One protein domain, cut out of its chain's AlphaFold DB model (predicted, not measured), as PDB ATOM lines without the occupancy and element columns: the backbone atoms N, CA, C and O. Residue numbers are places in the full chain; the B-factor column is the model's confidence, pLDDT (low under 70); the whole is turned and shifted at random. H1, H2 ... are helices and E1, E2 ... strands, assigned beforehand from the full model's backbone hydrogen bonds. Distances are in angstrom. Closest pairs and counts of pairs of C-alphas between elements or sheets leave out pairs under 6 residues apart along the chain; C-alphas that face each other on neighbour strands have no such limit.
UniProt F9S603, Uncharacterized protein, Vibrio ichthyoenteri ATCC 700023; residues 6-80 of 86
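This is residues 6 to 80 of the 86 residues of an uncharacterized protein of Vibrio ichthyoenteri ATCC 700023 (UniProt F9S603). A long two-stranded hairpin, E2 and E3, makes the length of the domain, and with the short strands E1 and E4 at its edges it forms one antiparallel sheet, strongly twisted and curled like part of a barrel. The turn of the hairpin, residues 34 to 38, lies at one end of the long axis, while the small helix H2 and the long link after it lie at the other, with H1 near H2. The printed part has 75 residues, with two named helices and four named strands in the order E1, H1, E2, E3, H2, E4 along the chain; the sheet order is E1, E2, E3, E4, and the class is mixed, helices and strands. It is compact, with a radius of gyration of the C-alphas of 13.0 A, yet elongated in outline, spanning 40 by 22 by 20 A.

The longest strand, E2, covers residues 21 to 33 and measures 23.4 A; it bends by 85 degrees at residue 24. E3, residues 39 to 47, measures 23.6 A and ends with C-alpha 47 at (287.412, 260.401, 140.809). E1 is residues 6 to 8, beginning with C-alpha 6 at (284.765, 257.178, 132.285). E4 is residues 70 to 73, 10.0 A long, ending with C-alpha 73 at (272.888, 264.302, 137.680). H1 is residues 10 to 14, and H2, residues 50 to 58, is 10.7 A long.

E2 and E3, the inner strands, form an antiparallel hairpin with directions 150 degrees apart; N 24 and O 44 are 2.8 A apart, and N 40 and O 32 also 2.8 A, both within hydrogen-bond range. The edge strand E4 is antiparallel to E3 at 139 degrees, with N 43 and O 72 within hydrogen-bond range at 2.8 A. The other edge strand, E1, is antiparallel to E2, with N 7 and O 21 at 2.8 A. Residues 7 to 8 of E1 also pair antiparallel with residues 78 to 79. E1 and E4 are apart. H2 is only just on the sheet, with 5 pairs of C-alphas within 10 A, and only grazes it with residues 50 to 54; its closest C-alphas to E3 are those of Phe 53 and Pro 47, 6.7 A apart. H1 is not on the sheet. H1 and H2 are close but not clearly touching, the closest C-alphas being those of Ala 12 and Met 57, 7.7 A apart. In H1 and H2 every O i to N i+4 pair is within hydrogen-bond range.

The two C-alphas farthest apart are those of Ala 36 and Glu 64, at 41.1 A, while those of the first and last printed residues, Asp 6 and Leu 80, are 5.4 A apart. The printed part has no cut. The link from H2 to E4, 11 residues, is long. Mean pLDDT of the printed part is 89.6, and residues 64 to 65 are under 70.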
ATOM      1  N   ASP A   6     284.056 255.979 131.842       95.00
ATOM      2  CA  ASP A   6     284.765 257.178 132.285       95.00
ATOM      3  C   ASP A   6     284.064 258.439 131.768       95.00
ATOM      4  O   ASP A   6     283.559 258.491 130.639       95.00
ATOM      5  N   VAL A   7     284.031 259.476 132.598       94.62
ATOM      6  CA  VAL A   7     283.313 260.727 132.345       94.62
ATOM      7  C   VAL A   7     284.124 261.942 132.792       94.62
ATOM      8  O   VAL A   7     284.937 261.872 133.714       94.62
ATOM      9  N   ILE A   8     283.862 263.080 132.155       94.25
ATOM     10  CA  ILE A   8     284.214 264.411 132.651       94.25
ATOM     11  C   ILE A   8     282.981 265.021 133.303       94.25
ATOM     12  O   ILE A   8     281.861 264.864 132.810       94.25
ATOM     13  N   TRP A   9     283.216 265.771 134.374       94.00
ATOM     14  CA  TRP A   9     282.242 266.681 134.952       94.00
ATOM     15  C   TRP A   9     282.677 268.129 134.657       94.00
ATOM     16  O   TRP A   9     283.584 268.630 135.325       94.00
ATOM     17  N   PRO A  10     282.109 268.803 133.637       91.88
ATOM     18  CA  PRO A  10     282.568 270.124 133.206       91.88
ATOM     19  C   PRO A  10     282.514 271.180 134.311       91.88
ATOM     20  O   PRO A  10     283.438 271.976 134.434       91.88
ATOM     21  N   GLU A  11     281.501 271.149 135.176       88.69
ATOM     22  CA  GLU A  11     281.411 272.098 136.288       88.69
ATOM     23  C   GLU A  11     282.498 271.859 137.349       88.69
ATOM     24  O   GLU A  11     282.890 272.799 138.037       88.69
ATOM     25  N   ALA A  12     283.038 270.641 137.486       86.06
ATOM     26  CA  ALA A  12     284.225 270.426 138.319       86.06
ATOM     27  C   ALA A  12     285.465 271.094 137.702       86.06
ATOM     28  O   ALA A  12     286.275 271.669 138.428       86.06
ATOM     29  N   ALA A  13     285.572 271.100 136.369       83.50
ATOM     30  CA  ALA A  13     286.652 271.782 135.658       83.50
ATOM     31  C   ALA A  13     286.580 273.306 135.818       83.50
ATOM     32  O   ALA A  13     287.614 273.942 136.013       83.50
ATOM     33  N   ASP A  14     285.377 273.883 135.830       85.50
ATOM     34  CA  ASP A  14     285.179 275.309 136.131       85.50
ATOM     35  C   ASP A  14     285.634 275.679 137.555       85.50
ATOM     36  O   ASP A  14     286.018 276.820 137.811       85.50
ATOM     37  N   ASN A  15     285.638 274.707 138.472       81.44
ATOM     38  CA  ASN A  15     286.127 274.848 139.845       81.44
ATOM     39  C   ASN A  15     287.597 274.417 140.020       81.44
ATOM     40  O   ASN A  15     288.098 274.383 141.140       81.44
ATOM     41  N   GLY A  16     288.305 274.132 138.922       80.31
ATOM     42  CA  GLY A  16     289.744 273.860 138.913       80.31
ATOM     43  C   GLY A  16     290.136 272.385 138.840       80.31
ATOM     44  O   GLY A  16     291.321 272.098 138.669       80.31
ATOM     45  N   TYR A  17     289.183 271.448 138.903       86.62
ATOM     46  CA  TYR A  17     289.466 270.020 138.756       86.62
ATOM     47  C   TYR A  17     289.228 269.521 137.333       86.62
ATOM     48  O   TYR A  17     288.099 269.295 136.903       86.62
ATOM     49  N   HIS A  18     290.318 269.272 136.613       85.88
ATOM     50  CA  HIS A  18     290.293 268.805 135.222       85.88
ATOM     51  C   HIS A  18     290.421 267.279 135.072       85.88
ATOM     52  O   HIS A  18     290.702 266.791 133.978       85.88
ATOM     53  N   GLY A  19     290.278 266.525 136.163       89.06
ATOM     54  CA  GLY A  19     290.369 265.069 136.132       89.06
ATOM     55  C   GLY A  19     289.115 264.391 135.577       89.06
ATOM     56  O   GLY A  19     288.125 265.026 135.209       89.06
ATOM     57  N   HIS A  20     289.170 263.064 135.531       93.25
ATOM     58  CA  HIS A  20     288.064 262.221 135.089       93.25
ATOM     59  C   HIS A  20     287.516 261.404 136.255       93.25
ATOM     60  O   HIS A  20     288.196 261.179 137.261       93.25
ATOM     61  N   PHE A  21     286.292 260.925 136.081       95.25
ATOM     62  CA  PHE A  21     285.600 260.086 137.044       95.25
ATOM     63  C   PHE A  21     285.147 258.796 136.377       95.25
ATOM     64  O   PHE A  21     284.806 258.798 135.196       95.25
ATOM     65  N   THR A  22     285.065 257.719 137.145       95.75
ATOM     66  CA  THR A  22     284.456 256.464 136.711       95.75
ATOM     67  C   THR A  22     283.046 256.367 137.281       95.75
ATOM     68  O   THR A  22     282.811 256.624 138.466       95.75
ATOM     69  N   VAL A  23     282.079 255.989 136.446       96.62
ATOM     70  CA  VAL A  23     280.696 255.757 136.881       96.62
ATOM     71  C   VAL A  23     280.612 254.423 137.620       96.62
ATOM     72  O   VAL A  23     280.869 253.366 137.054       96.62
ATOM     73  N   ILE A  24     280.183 254.452 138.877       96.56
ATOM     74  CA  ILE A  24     280.010 253.266 139.728       96.56
ATOM     75  C   ILE A  24     278.578 252.732 139.648       96.56
ATOM     76  O   ILE A  24     278.343 251.524 139.672       96.56
ATOM     77  N   GLY A  25     277.598 253.627 139.543       96.81
ATOM     78  CA  GLY A  25     276.185 253.268 139.556       96.81
ATOM     79  C   GLY A  25     275.304 254.369 138.989       96.81
ATOM     80  O   GLY A  25     275.707 255.526 138.934       96.81
ATOM     81  N   ILE A  26     274.092 254.002 138.579       96.62
ATOM     82  CA  ILE A  26     273.066 254.941 138.123       96.62
ATOM     83  C   ILE A  26     271.758 254.604 138.832       96.62
ATOM     84  O   ILE A  26     271.326 253.450 138.830       96.62
ATOM     85  N   PHE A  27     271.120 255.607 139.424       96.19
ATOM     86  CA  PHE A  27     269.852 255.454 140.127       96.19
ATOM     87  C   PHE A  27     269.011 256.734 140.054       96.19
ATOM     88  O   PHE A  27     269.545 257.823 139.847       96.19
ATOM     89  N   PRO A  28     267.684 256.635 140.231       96.12
ATOM     90  CA  PRO A  28     266.855 257.815 140.436       96.12
ATOM     91  C   PRO A  28     267.168 258.441 141.804       96.12
ATOM     92  O   PRO A  28     267.093 257.762 142.833       96.12
ATOM     93  N   SER A  29     267.502 259.733 141.834       93.88
ATOM     94  CA  SER A  29     267.811 260.437 143.082       93.88
ATOM     95  C   SER A  29     266.607 260.494 144.020       93.88
ATOM     96  O   SER A  29     265.460 260.692 143.615       93.88
ATOM     97  N   ARG A  30     266.873 260.367 145.323       92.44
ATOM     98  CA  ARG A  30     265.860 260.578 146.367       92.44
ATOM     99  C   ARG A  30     265.643 262.060 146.676       92.44
ATOM    100  O   ARG A  30     264.575 262.413 147.178       92.44
ATOM    101  N   TYR A  31     266.638 262.893 146.377       90.25
ATOM    102  CA  TYR A  31     266.703 264.300 146.773       90.25
ATOM    103  C   TYR A  31     266.443 265.242 145.599       90.25
ATOM    104  O   TYR A  31     265.720 266.224 145.751       90.25
ATOM    105  N   LEU A  32     266.978 264.917 144.422       89.94
ATOM    106  CA  LEU A  32     266.771 265.682 143.200       89.94
ATOM    107  C   LEU A  32     265.587 265.093 142.443       89.94
ATOM    108  O   LEU A  32     265.641 263.955 141.982       89.94
ATOM    109  N   LYS A  33     264.502 265.856 142.344       93.88
ATOM    110  CA  LYS A  33     263.257 265.427 141.704       93.88
ATOM    111  C   LYS A  33     262.853 266.404 140.614       93.88
ATOM    112  O   LYS A  33     263.077 267.606 140.738       93.88
ATOM    113  N   ASP A  34     262.228 265.882 139.570       91.25
ATOM    114  CA  ASP A  34     261.582 266.692 138.550       91.25
ATOM    115  C   ASP A  34     260.285 267.341 139.074       91.25
ATOM    116  O   ASP A  34     259.862 267.159 140.221       91.25
ATOM    117  N   LYS A  35     259.613 268.098 138.202       93.00
ATOM    118  CA  LYS A  35     258.343 268.766 138.527       93.00
ATOM    119  C   LYS A  35     257.199 267.792 138.841       93.00
ATOM    120  O   LYS A  35     256.223 268.206 139.460       93.00
ATOM    121  N   ALA A  36     257.298 266.535 138.410       93.75
ATOM    122  CA  ALA A  36     256.336 265.480 138.709       93.75
ATOM    123  C   ALA A  36     256.672 264.729 140.014       93.75
ATOM    124  O   ALA A  36     255.921 263.845 140.425       93.75
ATOM    125  N   GLY A  37     257.772 265.082 140.689       93.38
ATOM    126  CA  GLY A  37     258.240 264.423 141.905       93.38
ATOM    127  C   GLY A  37     259.016 263.127 141.652       93.38
ATOM    128  O   GLY A  37     259.300 262.401 142.610       93.38
ATOM    129  N   VAL A  38     259.364 262.828 140.399       93.81
ATOM    130  CA  VAL A  38     260.168 261.666 140.008       93.81
ATOM    131  C   VAL A  38     261.644 261.999 140.197       93.81
ATOM    132  O   VAL A  38     262.093 263.080 139.828       93.81
ATOM    133  N   GLY A  39     262.404 261.079 140.794       94.62
ATOM    134  CA  GLY A  39     263.841 261.255 141.002       94.62
ATOM    135  C   GLY A  39     264.591 261.427 139.683       94.62
ATOM    136  O   GLY A  39     264.431 260.604 138.779       94.62
ATOM    137  N   LEU A  40     265.417 262.470 139.580       95.25
ATOM    138  CA  LEU A  40     266.262 262.689 138.410       95.25
ATOM    139  C   LEU A  40     267.281 261.545 138.272       95.25
ATOM    140  O   LEU A  40     267.764 261.039 139.291       95.25
ATOM    141  N   PRO A  41     267.623 261.121 137.043       95.56
ATOM    142  CA  PRO A  41     268.703 260.169 136.820       95.56
ATOM    143  C   PRO A  41     270.037 260.723 137.334       95.56
ATOM    144  O   PRO A  41     270.541 261.733 136.840       95.56
ATOM    145  N   THR A  42     270.620 260.040 138.312       97.25
ATOM    146  CA  THR A  42     271.851 260.446 138.990       97.25
ATOM    147  C   THR A  42     272.872 259.323 138.904       97.25
ATOM    148  O   THR A  42     272.546 258.151 139.095       97.25
ATOM    149  N   ALA A  43     274.107 259.687 138.579       97.31
ATOM    150  CA  ALA A  43     275.252 258.799 138.603       97.31
ATOM    151  C   ALA A  43     275.975 258.927 139.945       97.31
ATOM    152  O   ALA A  43     276.174 260.029 140.452       97.31
ATOM    153  N   LEU A  44     276.399 257.792 140.491       96.81
ATOM    154  CA  LEU A  44     277.426 257.737 141.520       96.81
ATOM    155  C   LEU A  44     278.765 257.611 140.811       96.81
ATOM    156  O   LEU A  44     278.987 256.618 140.116       96.81
ATOM    157  N   ILE A  45     279.627 258.603 140.972       96.00
ATOM    158  CA  ILE A  45     280.932 258.662 140.321       96.00
ATOM    159  C   ILE A  45     282.047 258.689 141.362       96.00
ATOM    160  O   ILE A  45     281.860 259.166 142.484       96.00
ATOM    161  N   GLU A  46     283.204 258.174 140.976       95.38
ATOM    162  CA  GLU A  46     284.424 258.163 141.780       95.38
ATOM    163  C   GLU A  46     285.545 258.823 140.964       95.38
ATOM    164  O   GLU A  46     285.710 258.471 139.793       95.38
ATOM    165  N   PRO A  47     286.278 259.811 141.510       93.69
ATOM    166  CA  PRO A  47     287.412 260.401 140.809       93.69
ATOM    167  C   PRO A  47     288.504 259.347 140.617       93.69
ATOM    168  O   PRO A  47     288.833 258.617 141.549       93.69
ATOM    169  N   VAL A  48     289.103 259.299 139.425       90.94
ATOM    170  CA  VAL A  48     290.210 258.366 139.131       90.94
ATOM    171  C   VAL A  48     291.430 258.655 140.017       90.94
ATOM    172  O   VAL A  48     292.159 257.741 140.390       90.94
ATOM    173  N   ASP A  49     291.627 259.925 140.377       89.50
ATOM    174  CA  ASP A  49     292.599 260.373 141.375       89.50
ATOM    175  C   ASP A  49     291.864 261.151 142.476       89.50
ATOM    176  O   ASP A  49     291.553 262.340 142.325       89.50
ATOM    177  N   SER A  50     291.544 260.447 143.566       88.88
ATOM    178  CA  SER A  50     290.826 260.989 144.723       88.88
ATOM    179  C   SER A  50     291.652 261.997 145.517       88.88
ATOM    180  O   SER A  50     291.092 262.969 146.020       88.88
ATOM    181  N   VAL A  51     292.972 261.820 145.586       87.94
ATOM    182  CA  VAL A  51     293.869 262.737 146.300       87.94
ATOM    183  C   VAL A  51     293.899 264.085 145.590       87.94
ATOM    184  O   VAL A  51     293.645 265.117 146.212       87.94
ATOM    185  N   SER A  52     294.134 264.081 144.274       86.94
ATOM    186  CA  SER A  52     294.105 265.308 143.472       86.94
ATOM    187  C   SER A  52     292.733 265.972 143.499       86.94
ATOM    188  O   SER A  52     292.657 267.195 143.587       86.94
ATOM    189  N   PHE A  53     291.651 265.185 143.460       89.88
ATOM    190  CA  PHE A  53     290.296 265.721 143.568       89.88
ATOM    191  C   PHE A  53     290.083 266.468 144.887       89.88
ATOM    192  O   PHE A  53     289.678 267.626 144.860       89.88
ATOM    193  N   CYS A  54     290.396 265.856 146.032       88.06
ATOM    194  CA  CYS A  54     290.189 266.493 147.332       88.06
ATOM    195  C   CYS A  54     291.049 267.745 147.518       88.06
ATOM    196  O   CYS A  54     290.544 268.761 147.990       88.06
ATOM    197  N   ILE A  55     292.310 267.720 147.079       86.81
ATOM    198  CA  ILE A  55     293.182 268.899 147.150       86.81
ATOM    199  C   ILE A  55     292.609 270.052 146.315       86.81
ATOM    200  O   ILE A  55     292.614 271.193 146.762       86.81
ATOM    201  N   GLN A  56     292.119 269.770 145.105       86.06
ATOM    202  CA  GLN A  56     291.678 270.814 144.173       86.06
ATOM    203  C   GLN A  56     290.263 271.322 144.463       86.06
ATOM    204  O   GLN A  56     290.004 272.509 144.292       86.06
ATOM    205  N   MET A  57     289.355 270.445 144.895       85.94
ATOM    206  CA  MET A  57     287.932 270.769 145.056       85.94
ATOM    207  C   MET A  57     287.511 271.001 146.503       85.94
ATOM    208  O   MET A  57     286.552 271.733 146.734       85.94
ATOM    209  N   LEU A  58     288.172 270.352 147.465       81.94
ATOM    210  CA  LEU A  58     287.787 270.398 148.878       81.94
ATOM    211  C   LEU A  58     288.780 271.193 149.738       81.94
ATOM    212  O   LEU A  58     288.438 271.515 150.868       81.94
ATOM    213  N   ASP A  59     289.966 271.534 149.213       78.56
ATOM    214  CA  ASP A  59     291.079 272.135 149.975       78.56
ATOM    215  C   ASP A  59     291.443 271.304 151.226       78.56
ATOM    216  O   ASP A  59     291.850 271.811 152.271       78.56
ATOM    217  N   GLU A  60     291.266 269.982 151.125       73.88
ATOM    218  CA  GLU A  60     291.462 269.034 152.219       73.88
ATOM    219  C   GLU A  60     292.557 268.019 151.878       73.88
ATOM    220  O   GLU A  60     292.624 267.465 150.775       73.88
ATOM    221  N   ALA A  61     293.423 267.749 152.859       71.12
ATOM    222  CA  ALA A  61     294.394 266.670 152.772       71.12
ATOM    223  C   ALA A  61     293.671 265.329 152.944       71.12
ATOM    224  O   ALA A  61     293.249 264.975 154.044       71.12
ATOM    225  N   HIS A  62     293.546 264.591 151.847       73.06
ATOM    226  CA  HIS A  62     292.834 263.318 151.807       73.06
ATOM    227  C   HIS A  62     293.789 262.138 151.932       73.06
ATOM    228  O   HIS A  62     294.846 262.113 151.300       73.06
ATOM    229  N   ALA A  63     293.425 261.145 152.741       72.19
ATOM    230  CA  ALA A  63     294.214 259.926 152.850       72.19
ATOM    231  C   ALA A  63     294.038 259.062 151.589       72.19
ATOM    232  O   ALA A  63     292.919 258.847 151.133       72.19
ATOM    233  N   GLU A  64     295.130 258.484 151.076       65.69
ATOM    234  CA  GLU A  64     295.132 257.662 149.847       65.69
ATOM    235  C   GLU A  64     294.136 256.482 149.864       65.69
ATOM    236  O   GLU A  64     293.750 255.985 148.811       65.69
ATOM    237  N   ASN A  65     293.694 256.035 151.044       66.88
ATOM    238  CA  ASN A  65     292.800 254.883 151.206       66.88
ATOM    239  C   ASN A  65     291.323 255.247 151.427       66.88
ATOM    240  O   ASN A  65     290.509 254.355 151.676       66.88
ATOM    241  N   GLU A  66     290.964 256.529 151.398       74.50
ATOM    242  CA  GLU A  66     289.592 256.961 151.641       74.50
ATOM    243  C   GLU A  66     288.828 257.141 150.318       74.50
ATOM    244  O   GLU A  66     289.270 257.821 149.392       74.50
ATOM    245  N   LEU A  67     287.671 256.482 150.215       82.31
ATOM    246  CA  LEU A  67     286.873 256.450 148.991       82.31
ATOM    247  C   LEU A  67     286.031 257.721 148.868       82.31
ATOM    248  O   LEU A  67     285.158 257.970 149.698       82.31
ATOM    249  N   VAL A  68     286.245 258.475 147.792       89.38
ATOM    250  CA  VAL A  68     285.435 259.653 147.458       89.38
ATOM    251  C   VAL A  68     284.360 259.238 146.471       89.38
ATOM    252  O   VAL A  68     284.660 258.777 145.376       89.38
ATOM    253  N   ARG A  69     283.091 259.407 146.838       92.38
ATOM    254  CA  ARG A  69     281.967 259.105 145.947       92.38
ATOM    255  C   ARG A  69     281.026 260.281 145.877       92.38
ATOM    256  O   ARG A  69     280.671 260.858 146.900       92.38
ATOM    257  N   ILE A  70     280.619 260.609 144.661       93.25
ATOM    258  CA  ILE A  70     279.891 261.833 144.362       93.25
ATOM    259  C   ILE A  70     278.622 261.453 143.611       93.25
ATOM    260  O   ILE A  70     278.663 260.686 142.652       93.25
ATOM    261  N   GLU A  71     277.486 261.976 144.057       94.94
ATOM    262  CA  GLU A  71     276.217 261.844 143.346       94.94
ATOM    263  C   GLU A  71     276.023 263.052 142.427       94.94
ATOM    264  O   GLU A  71     275.890 264.178 142.905       94.94
ATOM    265  N   VAL A  72     275.991 262.827 141.111       94.62
ATOM    266  CA  VAL A  72     275.869 263.892 140.102       94.62
ATOM    267  C   VAL A  72     274.754 263.555 139.104       94.62
ATOM    268  O   VAL A  72     274.691 262.422 138.619       94.62
ATOM    269  N   PRO A  73     273.840 264.488 138.774       95.31
ATOM    270  CA  PRO A  73     272.888 264.302 137.680       95.31
ATOM    271  C   PRO A  73     273.592 263.914 136.376       95.31
ATOM    272  O   PRO A  73     274.569 264.545 135.984       95.31
ATOM    273  N   ILE A  74     273.081 262.899 135.673       94.75
ATOM    274  CA  ILE A  74     273.738 262.368 134.460       94.75
ATOM    275  C   ILE A  74     273.895 263.445 133.381       94.75
ATOM    276  O   ILE A  74     274.854 263.423 132.621       94.75
ATOM    277  N   GLU A  75     272.959 264.389 133.315       92.94
ATOM    278  CA  GLU A  75     272.981 265.492 132.351       92.94
ATOM    279  C   GLU A  75     274.164 266.456 132.526       92.94
ATOM    280  O   GLU A  75     274.531 267.130 131.569       92.94
ATOM    281  N   MET A  76     274.783 266.482 133.710       94.31
ATOM    282  CA  MET A  76     275.984 267.276 133.998       94.31
ATOM    283  C   MET A  76     277.275 266.525 133.641       94.31
ATOM    284  O   MET A  76     278.368 267.058 133.785       94.31
ATOM    285  N   LEU A  77     277.182 265.271 133.195       94.94
ATOM    286  CA  LEU A  77     278.343 264.440 132.903       94.94
ATOM    287  C   LEU A  77     278.505 264.236 131.399       94.94
ATOM    288  O   LEU A  77     277.556 263.943 130.669       94.94
ATOM    289  N   GLN A  78     279.746 264.323 130.936       94.69
ATOM    290  CA  GLN A  78     280.118 264.060 129.553       94.69
ATOM    291  C   GLN A  78     280.926 262.771 129.481       94.69
ATOM    292  O   GLN A  78     281.906 262.607 130.197       94.69
ATOM    293  N   LEU A  79     280.530 261.846 128.605       92.88
ATOM    294  CA  LEU A  79     281.290 260.616 128.389       92.88
ATOM    295  C   LEU A  79     282.685 260.936 127.851       92.88
ATOM    296  O   LEU A  79     282.812 261.570 126.797       92.88
ATOM    297  N   LEU A  80     283.716 260.416 128.519       87.62
ATOM    298  CA  LEU A  80     285.035 260.335 127.917       87.62
ATOM    299  C   LEU A  80     284.927 259.345 126.767       87.62
ATOM    300  O   LEU A  80     284.646 258.164 126.967       87.62
TER     301      LEU A  80